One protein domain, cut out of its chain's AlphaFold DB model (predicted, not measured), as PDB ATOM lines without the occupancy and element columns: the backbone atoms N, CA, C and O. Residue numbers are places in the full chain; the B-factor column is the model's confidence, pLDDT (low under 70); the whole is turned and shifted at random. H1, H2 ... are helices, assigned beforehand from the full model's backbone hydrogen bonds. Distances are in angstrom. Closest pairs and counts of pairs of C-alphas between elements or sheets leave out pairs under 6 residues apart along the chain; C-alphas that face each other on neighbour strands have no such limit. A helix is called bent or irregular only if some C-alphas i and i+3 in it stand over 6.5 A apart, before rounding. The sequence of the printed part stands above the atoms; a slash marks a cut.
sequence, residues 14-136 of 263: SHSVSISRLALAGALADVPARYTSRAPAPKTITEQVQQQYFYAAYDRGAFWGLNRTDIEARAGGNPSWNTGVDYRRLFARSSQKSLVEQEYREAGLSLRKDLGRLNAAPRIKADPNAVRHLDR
ATOM      1  N   SER A  14      -0.629  39.994 -25.949       63.41
ATOM      2  CA  SER A  14      -0.816  38.904 -26.917       63.41
ATOM      3  C   SER A  14      -0.258  39.250 -28.300       63.41
ATOM      4  O   SER A  14       0.348  38.387 -28.938       63.41
ATOM      5  N   HIS A  15      -0.389  40.505 -28.747       72.75
ATOM      6  CA  HIS A  15       0.263  40.974 -29.970       72.75
ATOM      7  C   HIS A  15       1.784  40.956 -29.833       72.75
ATOM      8  O   HIS A  15       2.452  40.428 -30.719       72.75
ATOM      9  N   SER A  16       2.329  41.426 -28.707       74.50
ATOM     10  CA  SER A  16       3.779  41.391 -28.458       74.50
ATOM     11  C   SER A  16       4.340  39.962 -28.540       74.50
ATOM     12  O   SER A  16       5.304  39.708 -29.255       74.50
ATOM     13  N   VAL A  17       3.659  38.986 -27.922       82.25
ATOM     14  CA  VAL A  17       4.040  37.561 -27.984       82.25
ATOM     15  C   VAL A  17       4.052  37.008 -29.412       82.25
ATOM     16  O   VAL A  17       4.959  36.254 -29.776       82.25
ATOM     17  N   SER A  18       3.043  37.340 -30.217       84.06
ATOM     18  CA  SER A  18       2.950  36.865 -31.602       84.06
ATOM     19  C   SER A  18       4.041  37.470 -32.486       84.06
ATOM     20  O   SER A  18       4.664  36.737 -33.254       84.06
ATOM     21  N   ILE A  19       4.328  38.766 -32.332       86.75
ATOM     22  CA  ILE A  19       5.384  39.479 -33.068       86.75
ATOM     23  C   ILE A  19       6.750  38.845 -32.788       86.75
ATOM     24  O   ILE A  19       7.449  38.457 -33.725       86.75
ATOM     25  N   SER A  20       7.107  38.636 -31.517       92.56
ATOM     26  CA  SER A  20       8.416  38.063 -31.188       92.56
ATOM     27  C   SER A  20       8.588  36.645 -31.736       92.56
ATOM     28  O   SER A  20       9.648  36.286 -32.248       92.56
ATOM     29  N   ARG A  21       7.531  35.828 -31.701       94.81
ATOM     30  CA  ARG A  21       7.571  34.463 -32.249       94.81
ATOM     31  C   ARG A  21       7.646  34.428 -33.773       94.81
ATOM     32  O   ARG A  21       8.272  33.516 -34.310       94.81
ATOM     33  N   LEU A  22       7.053  35.405 -34.462       92.06
ATOM     34  CA  LEU A  22       7.226  35.579 -35.905       92.06
ATOM     35  C   LEU A  22       8.677  35.929 -36.246       92.06
ATOM     36  O   LEU A  22       9.249  35.298 -37.134       92.06
ATOM     37  N   ALA A  23       9.298  36.833 -35.484       95.12
ATOM     38  CA  ALA A  23      10.715  37.158 -35.647       95.12
ATOM     39  C   ALA A  23      11.608  35.919 -35.456       95.12
ATOM     40  O   ALA A  23      12.492  35.640 -36.268       95.12
ATOM     41  N   LEU A  24      11.336  35.113 -34.417       97.44
ATOM     42  CA  LEU A  24      12.038  33.846 -34.200       97.44
ATOM     43  C   LEU A  24      11.849  32.880 -35.378       97.44
ATOM     44  O   LEU A  24      12.817  32.263 -35.816       97.44
ATOM     45  N   ALA A  25      10.632  32.746 -35.910       94.12
ATOM     46  CA  ALA A  25      10.378  31.896 -37.070       94.12
ATOM     47  C   ALA A  25      11.165  32.359 -38.309       94.12
ATOM     48  O   ALA A  25      11.771  31.520 -38.976       94.12
ATOM     49  N   GLY A  26      11.213  33.671 -38.570       93.69
ATOM     50  CA  GLY A  26      12.009  34.262 -39.650       93.69
ATOM     51  C   GLY A  26      13.505  33.973 -39.499       93.69
ATOM     52  O   GLY A  26      14.145  33.522 -40.446       93.69
ATOM     53  N   ALA A  27      14.053  34.119 -38.290       96.12
ATOM     54  CA  ALA A  27      15.464  33.837 -38.018       96.12
ATOM     55  C   ALA A  27      15.854  32.367 -38.222       96.12
ATOM     56  O   ALA A  27      16.950  32.063 -38.683       96.12
ATOM     57  N   LEU A  28      14.955  31.421 -37.940       95.00
ATOM     58  CA  LEU A  28      15.222  29.993 -38.167       95.00
ATOM     59  C   LEU A  28      15.278  29.603 -39.654       95.00
ATOM     60  O   LEU A  28      15.632  28.460 -39.964       95.00
ATOM     61  N   ALA A  29      14.946  30.539 -40.545       91.75
ATOM     62  CA  ALA A  29      15.088  30.439 -41.990       91.75
ATOM     63  C   ALA A  29      15.959  31.563 -42.589       91.75
ATOM     64  O   ALA A  29      16.040  31.649 -43.806       91.75
ATOM     65  N   ASP A  30      16.617  32.393 -41.768       94.69
ATOM     66  CA  ASP A  30      17.412  33.559 -42.194       94.69
ATOM     67  C   ASP A  30      16.660  34.558 -43.094       94.69
ATOM     68  O   ASP A  30      17.258  35.234 -43.924       94.69
ATOM     69  N   VAL A  31      15.345  34.705 -42.896       94.12
ATOM     70  CA  VAL A  31      14.519  35.659 -43.653       94.12
ATOM     71  C   VAL A  31      14.947  37.095 -43.321       94.12
ATOM     72  O   VAL A  31      14.769  37.517 -42.172       94.12
ATOM     73  N   PRO A  32      15.475  37.884 -44.273       94.00
ATOM     74  CA  PRO A  32      15.848  39.268 -44.027       94.00
ATOM     75  C   PRO A  32      14.625  40.150 -43.765       94.00
ATOM     76  O   PRO A  32      13.540  39.947 -44.305       94.00
ATOM     77  N   ALA A  33      14.825  41.204 -42.986       93.62
ATOM     78  CA  ALA A  33      13.804  42.200 -42.677       93.62
ATOM     79  C   ALA A  33      13.607  43.254 -43.793       93.62
ATOM     80  O   ALA A  33      13.565  44.453 -43.515       93.62
ATOM     81  N   ARG A  34      13.533  42.832 -45.064       93.00
ATOM     82  CA  ARG A  34      13.441  43.742 -46.224       93.00
ATOM     83  C   ARG A  34      12.594  43.149 -47.360       93.00
ATOM     84  O   ARG A  34      13.133  42.600 -48.318       93.00
ATOM     85  N   TYR A  35      11.273  43.240 -47.221       93.25
ATOM     86  CA  TYR A  35      10.295  42.726 -48.187       93.25
ATOM     87  C   TYR A  35       9.985  43.725 -49.306       93.25
ATOM     88  O   TYR A  35       9.745  43.319 -50.433       93.25
ATOM     89  N   THR A  36      10.019  45.027 -49.033       92.06
ATOM     90  CA  THR A  36       9.854  46.052 -50.072       92.06
ATOM     91  C   THR A  36      11.104  46.159 -50.937       92.06
ATOM     92  O   THR A  36      12.235  46.174 -50.439       92.06
ATOM     93  N   SER A  37      10.915  46.254 -52.251       92.94
ATOM     94  CA  SER A  37      12.021  46.261 -53.201       92.94
ATOM     95  C   SER A  37      12.803  47.564 -53.093       92.94
ATOM     96  O   SER A  37      14.012  47.553 -52.863       92.94
ATOM     97  N   ARG A  38      12.124  48.706 -53.240       92.50
ATOM     98  CA  ARG A  38      12.794  50.006 -53.412       92.50
ATOM     99  C   ARG A  38      12.981  50.781 -52.117       92.50
ATOM    100  O   ARG A  38      13.816  51.684 -52.078       92.50
ATOM    101  N   ALA A  39      12.208  50.477 -51.076       90.12
ATOM    102  CA  ALA A  39      12.294  51.233 -49.837       90.12
ATOM    103  C   ALA A  39      13.651  50.994 -49.138       90.12
ATOM    104  O   ALA A  39      14.242  49.908 -49.246       90.12
ATOM    105  N   PRO A  40      14.167  51.993 -48.398       88.81
ATOM    106  CA  PRO A  40      15.304  51.784 -47.515       88.81
ATOM    107  C   PRO A  40      15.033  50.658 -46.511       88.81
ATOM    108  O   PRO A  40      13.887  50.413 -46.130       88.81
ATOM    109  N   ALA A  41      16.096  50.006 -46.038       88.31
ATOM    110  CA  ALA A  41      15.969  49.016 -44.975       88.31
ATOM    111  C   ALA A  41      15.310  49.643 -43.723       88.31
ATOM    112  O   ALA A  41      15.682  50.762 -43.343       88.31
ATOM    113  N   PRO A  42      14.362  48.949 -43.064       91.50
ATOM    114  CA  PRO A  42      13.694  49.497 -41.892       91.50
ATOM    115  C   PRO A  42      14.652  49.699 -40.719       91.50
ATOM    116  O   PRO A  42      15.586  48.918 -40.506       91.50
ATOM    117  N   LYS A  43      14.401  50.749 -39.933       91.06
ATOM    118  CA  LYS A  43      15.299  51.173 -38.848       91.06
ATOM    119  C   LYS A  43      14.865  50.658 -37.484       91.06
ATOM    120  O   LYS A  43      15.716  50.477 -36.619       91.06
ATOM    121  N   THR A  44      13.568  50.443 -37.280       91.19
ATOM    122  CA  THR A  44      13.040  49.978 -35.994       91.19
ATOM    123  C   THR A  44      12.825  48.467 -35.987       91.19
ATOM    124  O   THR A  44      12.523  47.864 -37.016       91.19
ATOM    125  N   ILE A  45      12.927  47.850 -34.806       89.94
ATOM    126  CA  ILE A  45      12.666  46.414 -34.610       89.94
ATOM    127  C   ILE A  45      11.257  46.044 -35.084       89.94
ATOM    128  O   ILE A  45      11.083  45.079 -35.824       89.94
ATOM    129  N   THR A  46      10.252  46.843 -34.724       87.94
ATOM    130  CA  THR A  46       8.859  46.601 -35.119       87.94
ATOM    131  C   THR A  46       8.684  46.588 -36.639       87.94
ATOM    132  O   THR A  46       8.066  45.664 -37.165       87.94
ATOM    133  N   GLU A  47       9.253  47.561 -37.359       90.50
ATOM    134  CA  GLU A  47       9.180  47.581 -38.827       90.50
ATOM    135  C   GLU A  47       9.952  46.408 -39.443       90.50
ATOM    136  O   GLU A  47       9.503  45.819 -40.422       90.50
ATOM    137  N   GLN A  48      11.093  46.025 -38.861       93.56
ATOM    138  CA  GLN A  48      11.875  44.885 -39.336       93.56
ATOM    139  C   GLN A  48      11.097  43.566 -39.222       93.56
ATOM    140  O   GLN A  48      11.026  42.798 -40.186       93.56
ATOM    141  N   VAL A  49      10.453  43.319 -38.076       92.88
ATOM    142  CA  VAL A  49       9.606  42.131 -37.892       92.88
ATOM    143  C   VAL A  49       8.375  42.185 -38.801       92.88
ATOM    144  O   VAL A  49       7.965  41.158 -39.341       92.88
ATOM    145  N   GLN A  50       7.814  43.374 -39.043       91.19
ATOM    146  CA  GLN A  50       6.714  43.552 -39.992       91.19
ATOM    147  C   GLN A  50       7.117  43.165 -41.427       91.19
ATOM    148  O   GLN A  50       6.348  42.497 -42.116       91.19
ATOM    149  N   GLN A  51       8.331  43.500 -41.871       92.12
ATOM    150  CA  GLN A  51       8.831  43.060 -43.180       92.12
ATOM    151  C   GLN A  51       9.017  41.534 -43.251       92.12
ATOM    152  O   GLN A  51       8.640  40.919 -44.246       92.12
ATOM    153  N   GLN A  52       9.530  40.892 -42.192       92.19
ATOM    154  CA  GLN A  52       9.590  39.422 -42.128       92.19
ATOM    155  C   GLN A  52       8.192  38.786 -42.166       92.19
ATOM    156  O   GLN A  52       7.999  37.730 -42.769       92.19
ATOM    157  N   TYR A  53       7.203  39.432 -41.544       90.25
ATOM    158  CA  TYR A  53       5.814  39.002 -41.633       90.25
ATOM    159  C   TYR A  53       5.275  39.083 -43.060       90.25
ATOM    160  O   TYR A  53       4.587  38.155 -43.472       90.25
ATOM    161  N   PHE A  54       5.593  40.128 -43.827       90.56
ATOM    162  CA  PHE A  54       5.130  40.225 -45.213       90.56
ATOM    163  C   PHE A  54       5.642  39.072 -46.078       90.56
ATOM    164  O   PHE A  54       4.834  38.445 -46.762       90.56
ATOM    165  N   TYR A  55       6.910  38.675 -45.938       90.00
ATOM    166  CA  TYR A  55       7.397  37.430 -46.548       90.00
ATOM    167  C   TYR A  55       6.574  36.209 -46.116       90.00
ATOM    168  O   TYR A  55       6.149  35.395 -46.937       90.00
ATOM    169  N   ALA A  56       6.317  36.069 -44.813       85.62
ATOM    170  CA  ALA A  56       5.572  34.931 -44.283       85.62
ATOM    171  C   ALA A  56       4.097  34.901 -44.723       85.62
ATOM    172  O   ALA A  56       3.529  33.813 -44.833       85.62
ATOM    173  N   ALA A  57       3.481  36.063 -44.936       85.12
ATOM    174  CA  ALA A  57       2.072  36.207 -45.277       85.12
ATOM    175  C   ALA A  57       1.818  36.083 -46.783       85.12
ATOM    176  O   ALA A  57       0.854  35.428 -47.178       85.12
ATOM    177  N   TYR A  58       2.675  36.684 -47.612       82.44
ATOM    178  CA  TYR A  58       2.422  36.829 -49.048       82.44
ATOM    179  C   TYR A  58       3.230  35.850 -49.903       82.44
ATOM    180  O   TYR A  58       2.670  35.223 -50.800       82.44
ATOM    181  N   ASP A  59       4.494  35.602 -49.564       76.94
ATOM    182  CA  ASP A  59       5.359  34.760 -50.403       76.94
ATOM    183  C   ASP A  59       5.313  33.284 -50.004       76.94
ATOM    184  O   ASP A  59       5.525  32.382 -50.823       76.94
ATOM    185  N   ARG A  60       4.960  32.995 -48.746       69.19
ATOM    186  CA  ARG A  60       4.943  31.622 -48.231       69.19
ATOM    187  C   ARG A  60       3.967  30.706 -48.971       69.19
ATOM    188  O   ARG A  60       4.281  29.536 -49.165       69.19
ATOM    189  N   GLY A  61       2.810  31.217 -49.393       66.81
ATOM    190  CA  GLY A  61       1.810  30.426 -50.119       66.81
ATOM    191  C   GLY A  61       2.285  29.980 -51.506       66.81
ATOM    192  O   GLY A  61       2.083  28.828 -51.889       66.81
ATOM    193  N   ALA A  62       2.974  30.862 -52.232       68.75
ATOM    194  CA  ALA A  62       3.508  30.554 -53.555       68.75
ATOM    195  C   ALA A  62       4.732  29.626 -53.465       68.75
ATOM    196  O   ALA A  62       4.724  28.525 -54.020       68.75
ATOM    197  N   PHE A  63       5.759  30.025 -52.705       68.50
ATOM    198  CA  PHE A  63       7.043  29.315 -52.666       68.50
ATOM    199  C   PHE A  63       7.031  28.046 -51.810       68.50
ATOM    200  O   PHE A  63       7.709  27.074 -52.138       68.50
ATOM    201  N   TRP A  64       6.247  28.026 -50.733       69.81
ATOM    202  CA  TRP A  64       6.213  26.910 -49.782       69.81
ATOM    203  C   TRP A  64       4.862  26.185 -49.737       69.81
ATOM    204  O   TRP A  64       4.714  25.240 -48.965       69.81
ATOM    205  N   GLY A  65       3.904  26.601 -50.573       79.12
ATOM    206  CA  GLY A  65       2.660  25.885 -50.864       79.12
ATOM    207  C   GLY A  65       2.715  25.232 -52.245       79.12
ATOM    208  O   GLY A  65       3.166  24.098 -52.370       79.12
ATOM    209  N   LEU A  66       2.293  25.942 -53.296       80.38
ATOM    210  CA  LEU A  66       2.184  25.367 -54.649       80.38
ATOM    211  C   LEU A  66       3.519  24.828 -55.188       80.38
ATOM    212  O   LEU A  66       3.576  23.681 -55.632       80.38
ATOM    213  N   ASN A  67       4.605  25.602 -55.081       83.62
ATOM    214  CA  ASN A  67       5.930  25.146 -55.522       83.62
ATOM    215  C   ASN A  67       6.424  23.952 -54.699       83.62
ATOM    216  O   ASN A  67       7.122  23.076 -55.208       83.62
ATOM    217  N   ARG A  68       6.036  23.885 -53.421       87.62
ATOM    218  CA  ARG A  68       6.372  22.751 -52.568       87.62
ATOM    219  C   ARG A  68       5.681  21.473 -53.041       87.62
ATOM    220  O   ARG A  68       6.333  20.433 -53.076       87.62
ATOM    221  N   THR A  69       4.414  21.546 -53.434       90.06
ATOM    222  CA  THR A  69       3.685  20.391 -53.971       90.06
ATOM    223  C   THR A  69       4.335  19.856 -55.250       90.06
ATOM    224  O   THR A  69       4.498  18.646 -55.377       90.06
ATOM    225  N   ASP A  70       4.772  20.728 -56.168       90.44
ATOM    226  CA  ASP A  70       5.507  20.305 -57.377       90.44
ATOM    227  C   ASP A  70       6.840  19.618 -57.023       90.44
ATOM    228  O   ASP A  70       7.152  18.552 -57.557       90.44
ATOM    229  N   ILE A  71       7.589  20.161 -56.054       91.81
ATOM    230  CA  ILE A  71       8.819  19.535 -55.542       91.81
ATOM    231  C   ILE A  71       8.541  18.134 -54.983       91.81
ATOM    232  O   ILE A  71       9.269  17.194 -55.306       91.81
ATOM    233  N   GLU A  72       7.514  17.975 -54.147       94.50
ATOM    234  CA  GLU A  72       7.155  16.676 -53.563       94.50
ATOM    235  C   GLU A  72       6.695  15.678 -54.629       94.50
ATOM    236  O   GLU A  72       7.089  14.513 -54.577       94.50
ATOM    237  N   ALA A  73       5.932  16.135 -55.626       95.06
ATOM    238  CA  ALA A  73       5.481  15.307 -56.740       95.06
ATOM    239  C   ALA A  73       6.658  14.781 -57.575       95.06
ATOM    240  O   ALA A  73       6.706  13.592 -57.889       95.06
ATOM    241  N   ARG A  74       7.645  15.633 -57.888       94.44
ATOM    242  CA  ARG A  74       8.862  15.225 -58.615       94.44
ATOM    243  C   ARG A  74       9.751  14.300 -57.790       94.44
ATOM    244  O   ARG A  74      10.301  13.338 -58.322       94.44
ATOM    245  N   ALA A  75       9.893  14.591 -56.498       96.25
ATOM    246  CA  ALA A  75      10.735  13.822 -55.591       96.25
ATOM    247  C   ALA A  75      10.084  12.505 -55.124       96.25
ATOM    248  O   ALA A  75      10.783  11.636 -54.604       96.25
ATOM    249  N   GLY A  76       8.769  12.345 -55.311       96.88
ATOM    250  CA  GLY A  76       8.009  11.161 -54.908       96.88
ATOM    251  C   GLY A  76       7.715  11.081 -53.406       96.88
ATOM    252  O   GLY A  76       7.474   9.991 -52.899       96.88
ATOM    253  N   GLY A  77       7.760  12.202 -52.680       96.69
ATOM    254  CA  GLY A  77       7.536  12.246 -51.232       96.69
ATOM    255  C   GLY A  77       8.001  13.558 -50.600       96.69
ATOM    256  O   GLY A  77       8.412  14.476 -51.299       96.69
ATOM    257  N   ASN A  78       7.966  13.649 -49.266       95.19
ATOM    258  CA  ASN A  78       8.438  14.815 -48.510       95.19
ATOM    259  C   ASN A  78       9.978  14.804 -48.367       95.19
ATOM    260  O   ASN A  78      10.484  14.025 -47.558       95.19
ATOM    261  N   PRO A  79      10.751  15.693 -49.021       94.62
ATOM    262  CA  PRO A  79      12.203  15.755 -48.834       94.62
ATOM    263  C   PRO A  79      12.648  16.636 -47.653       94.62
ATOM    264  O   PRO A  79      13.837  16.885 -47.501       94.62
ATOM    265  N   SER A  80      11.737  17.152 -46.824       92.50
ATOM    266  CA  SER A  80      12.046  18.089 -45.734       92.50
ATOM    267  C   SER A  80      11.930  17.429 -44.364       92.50
ATOM    268  O   SER A  80      11.039  16.620 -44.106       92.50
ATOM    269  N   TRP A  81      12.810  17.813 -43.441       94.94
ATOM    270  CA  TRP A  81      12.816  17.271 -42.085       94.94
ATOM    271  C   TRP A  81      13.239  18.302 -41.036       94.94
ATOM    272  O   TRP A  81      13.876  19.325 -41.323       94.94
ATOM    273  N   ASN A  82      12.903  17.992 -39.785       95.62
ATOM    274  CA  ASN A  82      13.488  18.622 -38.598       95.62
ATOM    275  C   ASN A  82      14.013  17.592 -37.576       95.62
ATOM    276  O   ASN A  82      14.355  17.953 -36.445       95.62
ATOM    277  N   THR A  83      14.072  16.307 -37.943       96.50
ATOM    278  CA  THR A  83      14.805  15.300 -37.166       96.50
ATOM    279  C   THR A  83      16.285  15.677 -37.071       96.50
ATOM    280  O   THR A  83      16.866  16.201 -38.017       96.50
ATOM    281  N   GLY A  84      16.891  15.492 -35.896       94.62
ATOM    282  CA  GLY A  84      18.289  15.874 -35.648       94.62
ATOM    283  C   GLY A  84      18.560  17.385 -35.557       94.62
ATOM    284  O   GLY A  84      19.686  17.777 -35.257       94.62
ATOM    285  N   VAL A  85      17.557  18.250 -35.763       96.00
ATOM    286  CA  VAL A  85      17.722  19.707 -35.646       96.00
ATOM    287  C   VAL A  85      17.662  20.136 -34.179       96.00
ATOM    288  O   VAL A  85      16.626  19.985 -33.523       96.00
ATOM    289  N   ASP A  86      18.753  20.735 -33.697       96.81
ATOM    290  CA  ASP A  86      18.772  21.535 -32.470       96.81
ATOM    291  C   ASP A  86      18.534  23.008 -32.819       96.81
ATOM    292  O   ASP A  86      19.415  23.697 -33.341       96.81
ATOM    293  N   TYR A  87      17.341  23.503 -32.497       97.50
ATOM    294  CA  TYR A  87      16.928  24.869 -32.798       97.50
ATOM    295  C   TYR A  87      17.762  25.930 -32.071       97.50
ATOM    296  O   TYR A  87      17.870  27.045 -32.573       97.50
ATOM    297  N   ARG A  88      18.422  25.605 -30.949       97.56
ATOM    298  CA  ARG A  88      19.358  26.538 -30.293       97.56
ATOM    299  C   ARG A  88      20.622  26.718 -31.122       97.56
ATOM    300  O   ARG A  88      21.068  27.844 -31.317       97.56
ATOM    301  N   ARG A  89      21.182  25.614 -31.628       96.44
ATOM    302  CA  ARG A  89      22.363  25.641 -32.509       96.44
ATOM    303  C   ARG A  89      22.045  26.289 -33.849       96.44
ATOM    304  O   ARG A  89      22.879  27.027 -34.362       96.44
ATOM    305  N   LEU A  90      20.854  26.024 -34.391       96.38
ATOM    306  CA  LEU A  90      20.378  26.648 -35.622       96.38
ATOM    307  C   LEU A  90      20.255  28.167 -35.442       96.38
ATOM    308  O   LEU A  90      20.888  28.918 -36.174       96.38
ATOM    309  N   PHE A  91      19.532  28.612 -34.410       97.50
ATOM    310  CA  PHE A  91      19.363  30.031 -34.100       97.50
ATOM    311  C   PHE A  91      20.696  30.751 -33.861       97.50
ATOM    312  O   PHE A  91      20.900  31.857 -34.349       97.50
ATOM    313  N   ALA A  92      21.644  30.111 -33.171       96.06
ATOM    314  CA  ALA A  92      22.959  30.696 -32.907       96.06
ATOM    315  C   ALA A  92      23.765  31.029 -34.180       96.06
ATOM    316  O   ALA A  92      24.721  31.798 -34.094       96.06
ATOM    317  N   ARG A  93      23.404  30.449 -35.332       95.56
ATOM    318  CA  ARG A  93      24.033  30.704 -36.637       95.56
ATOM    319  C   ARG A  93      23.298  31.745 -37.477       95.56
ATOM    320  O   ARG A  93      23.846  32.143 -38.498       95.56
ATOM    321  N   SER A  94      22.099  32.152 -37.066       96.38
ATOM    322  CA  SER A  94      21.243  33.016 -37.870       96.38
ATOM    323  C   SER A  94      21.821  34.413 -38.052       96.38
ATOM    324  O   SER A  94      22.283  35.035 -37.091       96.38
ATOM    325  N   SER A  95      21.716  34.935 -39.275       95.31
ATOM    326  CA  SER A  95      22.003  36.341 -39.577       95.31
ATOM    327  C   SER A  95      20.997  37.291 -38.914       95.31
ATOM    328  O   SER A  95      21.328  38.440 -38.631       95.31
ATOM    329  N   GLN A  96      19.802  36.796 -38.576       96.25
ATOM    330  CA  GLN A  96      18.726  37.552 -37.926       96.25
ATOM    331  C   GLN A  96      18.744  37.419 -36.394       96.25
ATOM    332  O   GLN A  96      17.850  37.918 -35.710       96.25
ATOM    333  N   LYS A  97      19.759  36.753 -35.824       96.62
ATOM    334  CA  LYS A  97      19.874  36.508 -34.378       96.62
ATOM    335  C   LYS A  97      19.735  37.793 -33.555       96.62
ATOM    336  O   LYS A  97      18.957  37.824 -32.604       96.62
ATOM    337  N   SER A  98      20.463  38.846 -33.932       96.25
ATOM    338  CA  SER A  98      20.478  40.110 -33.187       96.25
ATOM    339  C   SER A  98      19.105  40.781 -33.148       96.25
ATOM    340  O   SER A  98      18.739  41.319 -32.109       96.25
ATOM    341  N   LEU A  99      18.335  40.716 -34.240       95.88
ATOM    342  CA  LEU A  99      16.961  41.225 -34.293       95.88
ATOM    343  C   LEU A  99      16.082  40.502 -33.264       95.88
ATOM    344  O   LEU A  99      15.438  41.138 -32.435       95.88
ATOM    345  N   VAL A 100      16.124  39.169 -33.248       97.62
ATOM    346  CA  VAL A 100      15.309  38.357 -32.331       97.62
ATOM    347  C   VAL A 100      15.712  38.550 -30.870       97.62
ATOM    348  O   VAL A 100      14.846  38.618 -30.002       97.62
ATOM    349  N   GLU A 101      17.007  38.653 -30.566       97.69
ATOM    350  CA  GLU A 101      17.474  38.895 -29.194       97.69
ATOM    351  C   GLU A 101      17.019  40.257 -28.657       97.69
ATOM    352  O   GLU A 101      16.702  40.375 -27.472       97.69
ATOM    353  N   GLN A 102      16.976  41.281 -29.514       95.75
ATOM    354  CA  GLN A 102      16.456  42.602 -29.155       95.75
ATOM    355  C   GLN A 102      14.939  42.557 -28.966       95.75
ATOM    356  O   GLN A 102      14.453  42.950 -27.909       95.75
ATOM    357  N   GLU A 103      14.220  41.963 -29.918       95.12
ATOM    358  CA  GLU A 103      12.768  41.791 -29.873       95.12
ATOM    359  C   GLU A 103      12.299  41.049 -28.610       95.12
ATOM    360  O   GLU A 103      11.427  41.528 -27.888       95.12
ATOM    361  N   TYR A 104      12.904  39.902 -28.283       96.44
ATOM    362  CA  TYR A 104      12.530  39.135 -27.088       96.44
ATOM    363  C   TYR A 104      12.834  39.889 -25.790       96.44
ATOM    364  O   TYR A 104      12.090  39.746 -24.816       96.44
ATOM    365  N   ARG A 105      13.913  40.682 -25.763       95.19
ATOM    366  CA  ARG A 105      14.270  41.504 -24.604       95.19
ATOM    367  C   ARG A 105      13.258  42.630 -24.398       95.19
ATOM    368  O   ARG A 105      12.807  42.812 -23.272       95.19
ATOM    369  N   GLU A 106      12.876  43.336 -25.460       91.94
ATOM    370  CA  GLU A 106      11.860  44.399 -25.412       91.94
ATOM    371  C   GLU A 106      10.481  43.861 -25.017       91.94
ATOM    372  O   GLU A 106       9.761  44.492 -24.247       91.94
ATOM    373  N   ALA A 107      10.128  42.663 -25.486       91.50
ATOM    374  CA  ALA A 107       8.864  42.017 -25.154       91.50
ATOM    375  C   ALA A 107       8.837  41.362 -23.755       91.50
ATOM    376  O   ALA A 107       7.786  40.876 -23.336       91.50
ATOM    377  N   GLY A 108       9.967  41.300 -23.039       94.31
ATOM    378  CA  GLY A 108      10.068  40.613 -21.746       94.31
ATOM    379  C   GLY A 108       9.865  39.092 -21.836       94.31
ATOM    380  O   GLY A 108       9.394  38.464 -20.886       94.31
ATOM    381  N   LEU A 109      10.186  38.481 -22.981       96.19
ATOM    382  CA  LEU A 109       9.951  37.063 -23.259       96.19
ATOM    383  C   LEU A 109      11.219  36.220 -23.114       96.19
ATOM    384  O   LEU A 109      12.342  36.652 -23.358       96.19
ATOM    385  N   SER A 110      11.039  34.940 -22.782       97.31
ATOM    386  CA  SER A 110      12.154  33.995 -22.684       97.31
ATOM    387  C   SER A 110      12.417  33.289 -24.016       97.31
ATOM    388  O   SER A 110      11.785  32.280 -24.337       97.31
ATOM    389  N   LEU A 111      13.428  33.757 -24.752       97.88
ATOM    390  CA  LEU A 111      13.894  33.109 -25.984       97.88
ATOM    391  C   LEU A 111      14.344  31.660 -25.735       97.88
ATOM    392  O   LEU A 111      14.043  30.751 -26.509       97.88
ATOM    393  N   ARG A 112      15.000  31.407 -24.595       98.31
ATOM    394  CA  ARG A 112      15.401  30.057 -24.169       98.31
ATOM    395  C   ARG A 112      14.200  29.114 -24.033       98.31
ATOM    396  O   ARG A 112      14.328  27.938 -24.389       98.31
ATOM    397  N   LYS A 113      13.070  29.604 -23.505       98.31
ATOM    398  CA  LYS A 113      11.836  28.822 -23.338       98.31
ATOM    399  C   LYS A 113      11.237  28.457 -24.694       98.31
ATOM    400  O   LYS A 113      10.952  27.282 -24.915       98.31
ATOM    401  N   ASP A 114      11.124  29.414 -25.611       98.31
ATOM    402  CA  ASP A 114      10.552  29.164 -26.940       98.31
ATOM    403  C   ASP A 114      11.460  28.261 -27.804       98.31
ATOM    404  O   ASP A 114      10.973  27.301 -28.399       98.31
ATOM    405  N   LEU A 115      12.788  28.441 -27.774       98.50
ATOM    406  CA  LEU A 115      13.732  27.498 -28.402       98.50
ATOM    407  C   LEU A 115      13.662  26.095 -27.773       98.50
ATOM    408  O   LEU A 115      13.825  25.084 -28.458       98.50
ATOM    409  N   GLY A 116      13.409  26.015 -26.462       98.56
ATOM    410  CA  GLY A 116      13.150  24.753 -25.770       98.56
ATOM    411  C   GLY A 116      11.876  24.070 -26.256       98.56
ATOM    412  O   GLY A 116      11.904  22.875 -26.536       98.56
ATOM    413  N   ARG A 117      10.798  24.837 -26.436       97.94
ATOM    414  CA  ARG A 117       9.531  24.348 -26.988       97.94
ATOM    415  C   ARG A 117       9.696  23.826 -28.415       97.94
ATOM    416  O   ARG A 117       9.184  22.756 -28.714       97.94
ATOM    417  N   LEU A 118      10.446  24.527 -29.268       97.44
ATOM    418  CA  LEU A 118      10.752  24.063 -30.628       97.44
ATOM    419  C   LEU A 118      11.547  22.752 -30.627       97.44
ATOM    420  O   LEU A 118      11.259  21.850 -31.406       97.44
ATOM    421  N   ASN A 119      12.510  22.604 -29.715       98.25
ATOM    422  CA  ASN A 119      13.264  21.359 -29.566       98.25
ATOM    423  C   ASN A 119      12.430  20.192 -29.004       98.25
ATOM    424  O   ASN A 119      12.749  19.036 -29.277       98.25
ATOM    425  N   ALA A 120      11.374  20.469 -28.242       98.12
ATOM    426  CA  ALA A 120      10.446  19.451 -27.746       98.12
ATOM    427  C   ALA A 120       9.308  19.134 -28.735       98.12
ATOM    428  O   ALA A 120       8.544  18.200 -28.506       98.12
ATOM    429  N   ALA A 121       9.170  19.909 -29.815       97.31
ATOM    430  CA  ALA A 121       8.089  19.736 -30.772       97.31
ATOM    431  C   ALA A 121       8.201  18.397 -31.532       97.31
ATOM    432  O   ALA A 121       9.314  17.886 -31.728       97.31
ATOM    433  N   PRO A 122       7.065  17.846 -32.007       97.69
ATOM    434  CA  PRO A 122       7.055  16.663 -32.855       97.69
ATOM    435  C   PRO A 122       8.006  16.793 -34.046       97.69
ATOM    436  O   PRO A 122       8.170  17.868 -34.637       97.69
ATOM    437  N   ARG A 123       8.651  15.678 -34.395       97.06
ATOM    438  CA  ARG A 123       9.628  15.640 -35.481       97.06
ATOM    439  C   ARG A 123       9.001  15.131 -36.770       97.06
ATOM    440  O   ARG A 123       8.341  14.101 -36.780       97.06
ATOM    441  N   ILE A 124       9.282  15.838 -37.854       96.44
ATOM    442  CA  ILE A 124       8.953  15.468 -39.225       96.44
ATOM    443  C   ILE A 124      10.176  14.764 -39.809       96.44
ATOM    444  O   ILE A 124      11.291  15.306 -39.811       96.44
ATOM    445  N   LYS A 125       9.963  13.533 -40.275       97.31
ATOM    446  CA  LYS A 125      10.942  12.755 -41.035       97.31
ATOM    447  C   LYS A 125      10.730  13.005 -42.525       97.31
ATOM    448  O   LYS A 125       9.590  13.107 -42.971       97.31
ATOM    449  N   ALA A 126      11.829  13.095 -43.263       97.31
ATOM    450  CA  ALA A 126      11.784  13.100 -44.715       97.31
ATOM    451  C   ALA A 126      11.681  11.670 -45.254       97.31
ATOM    452  O   ALA A 126      12.114  10.720 -44.596       97.31
ATOM    453  N   ASP A 127      11.157  11.545 -46.467       98.12
ATOM    454  CA  ASP A 127      11.306  10.357 -47.291       98.12
ATOM    455  C   ASP A 127      12.758  10.289 -47.815       98.12
ATOM    456  O   ASP A 127      13.198  11.198 -48.529       98.12
ATOM    457  N   PRO A 128      13.531   9.234 -47.490       97.75
ATOM    458  CA  PRO A 128      14.913   9.108 -47.946       97.75
ATOM    459  C   PRO A 128      15.079   9.071 -49.472       97.75
ATOM    460  O   PRO A 128      16.116   9.509 -49.971       97.75
ATOM    461  N   ASN A 129      14.102   8.549 -50.224       98.12
ATOM    462  CA  ASN A 129      14.119   8.577 -51.688       98.12
ATOM    463  C   ASN A 129      13.937  10.003 -52.206       98.12
ATOM    464  O   ASN A 129      14.701  10.423 -53.075       98.12
ATOM    465  N   ALA A 130      13.003  10.762 -51.628       97.69
ATOM    466  CA  ALA A 130      12.783  12.158 -51.999       97.69
ATOM    467  C   ALA A 130      14.016  13.026 -51.705       97.69
ATOM    468  O   ALA A 130      14.411  13.853 -52.530       97.69
ATOM    469  N   VAL A 131      14.683  12.795 -50.566       96.88
ATOM    470  CA  VAL A 131      15.958  13.459 -50.239       96.88
ATOM    471  C   VAL A 131      17.027  13.129 -51.278       96.88
ATOM    472  O   VAL A 131      17.644  14.043 -51.814       96.88
ATOM    473  N   ARG A 132      17.222  11.845 -51.615       96.88
ATOM    474  CA  ARG A 132      18.189  11.435 -52.651       96.88
ATOM    475  C   ARG A 132      17.868  12.028 -54.021       96.88
ATOM    476  O   ARG A 132      18.787  12.366 -54.762       96.88
ATOM    477  N   HIS A 133      16.589  12.150 -54.365       96.75
ATOM    478  CA  HIS A 133      16.167  12.780 -55.609       96.75
ATOM    479  C   HIS A 133      16.601  14.253 -55.652       96.75
ATOM    480  O   HIS A 133      17.251  14.669 -56.611       96.75
ATOM    481  N   LEU A 134      16.302  15.037 -54.610       94.88
ATOM    482  CA  LEU A 134      16.704  16.448 -54.563       94.88
ATOM    483  C   LEU A 134      18.213  16.653 -54.408       94.88
ATOM    484  O   LEU A 134      18.745  17.615 -54.955       94.88
ATOM    485  N   ASP A 135      18.917  15.763 -53.717       93.94
ATOM    486  CA  ASP A 135      20.382  15.785 -53.679       93.94
ATOM    487  C   ASP A 135      20.961  15.611 -55.093       93.94
ATOM    488  O   ASP A 135      21.799  16.392 -55.538       93.94
ATOM    489  N   ARG A 136      20.427  14.653 -55.860       94.50
ATOM    490  CA  ARG A 136      20.902  14.356 -57.214       94.50
ATOM    491  C   ARG A 136      20.558  15.432 -58.246       94.50
ATOM    492  O   ARG A 136      21.375  15.690 -59.128       94.50
TER     493      ARG A 136
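What this domain is: This is residues 14 to 136 of the 263 residues of an uncharacterized protein of Actinomadura latina (UniProt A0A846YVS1). What does one see first? An open frame of helices: H1, H4 and the beginning of H2a gather at one end, the long bent helix H2 runs along one side to H6 at the other end, and H3 and H5 lie along the opposite side, with a gap between them and H2. The unnamed residues 28 to 44 make a loop that swings out around Ala 39, away from H5. What is it made of, and how large is it? The printed part has 123 residues with six named helices, H1 to H6 in chain order, and no named strand; its class is all helix. It is only just compact, close to loose, with a radius of gyration of the C-alphas of 16.1 A, and spans 44 by 37 by 25 A.

How they stand to each other: Is the longest helix straight? By its hydrogen bonds H2, residues 45 to 75, was assigned as one helix, but it is bent: C-alphas 63 and 66 are 6.6 A apart, and its arms H2a, residues 45 to 63, and H2b, residues 66 to 75, stand at a steep tilt of 54 degrees. H2a has a kink of 29 degrees near residue 57 and is itself irregular, C-alphas 58 and 61 being 6.52 A apart. What does the first helix touch? H1, residues 14 to 27, touches residues 49 to 56 of H2a at a steep tilt of 65 degrees, the same way; the closest C-alphas, of Ala 23 and Val 49, are 5.6 A apart. It touches H4, residues 97 to 106, at a shallow tilt of 12 degrees, opposite ways, with the C-alphas of Ala 23 and Val 100 closest at 5.8 A. What lies farther along? H3, residues 87 to 91, touches H5, residues 111 to 120, the C-alphas of Arg 88 and Leu 115 being closest at 6.0 A. H2b touches H6, residues 128 to 136, about perpendicular at 82 degrees, with the C-alphas of Ala 75 and Ala 130 closest at 4.5 A. Among the pairs that are apart are H2a and H5, and H2b and H5. How do the backbones run? Every O i to N i+4 pair is within hydrogen-bond range in H1, H2b, H3, H4, H5 and H6, and 12 of 15 are in H2a.

Where its parts are: Where does the printed part begin? H1 starts at C-alpha 14, (-0.816, 38.904, -26.917), and is 20.3 A long. How long are the others? H2a measures 25.5 A from C-alpha 45 at (12.666, 46.414, -34.610), H2b 14.4 A, H3 5.9 A, H4 14.4 A, H5 14.2 A and H6 12.2 A, ending at C-alpha 136, (20.902, 14.356, -57.214).

The domain as a whole: How far does it reach? The two C-alphas farthest apart, of Gly 108 and Arg 136, are 45.4 A apart. Are there cuts or long links? The printed part has no cut; the links H1 to H2 and H2 to H3 are long. Where is confidence low? Residue 14 and residues 60 to 64 are under 70, and the mean pLDDT of the printed part is 92.1.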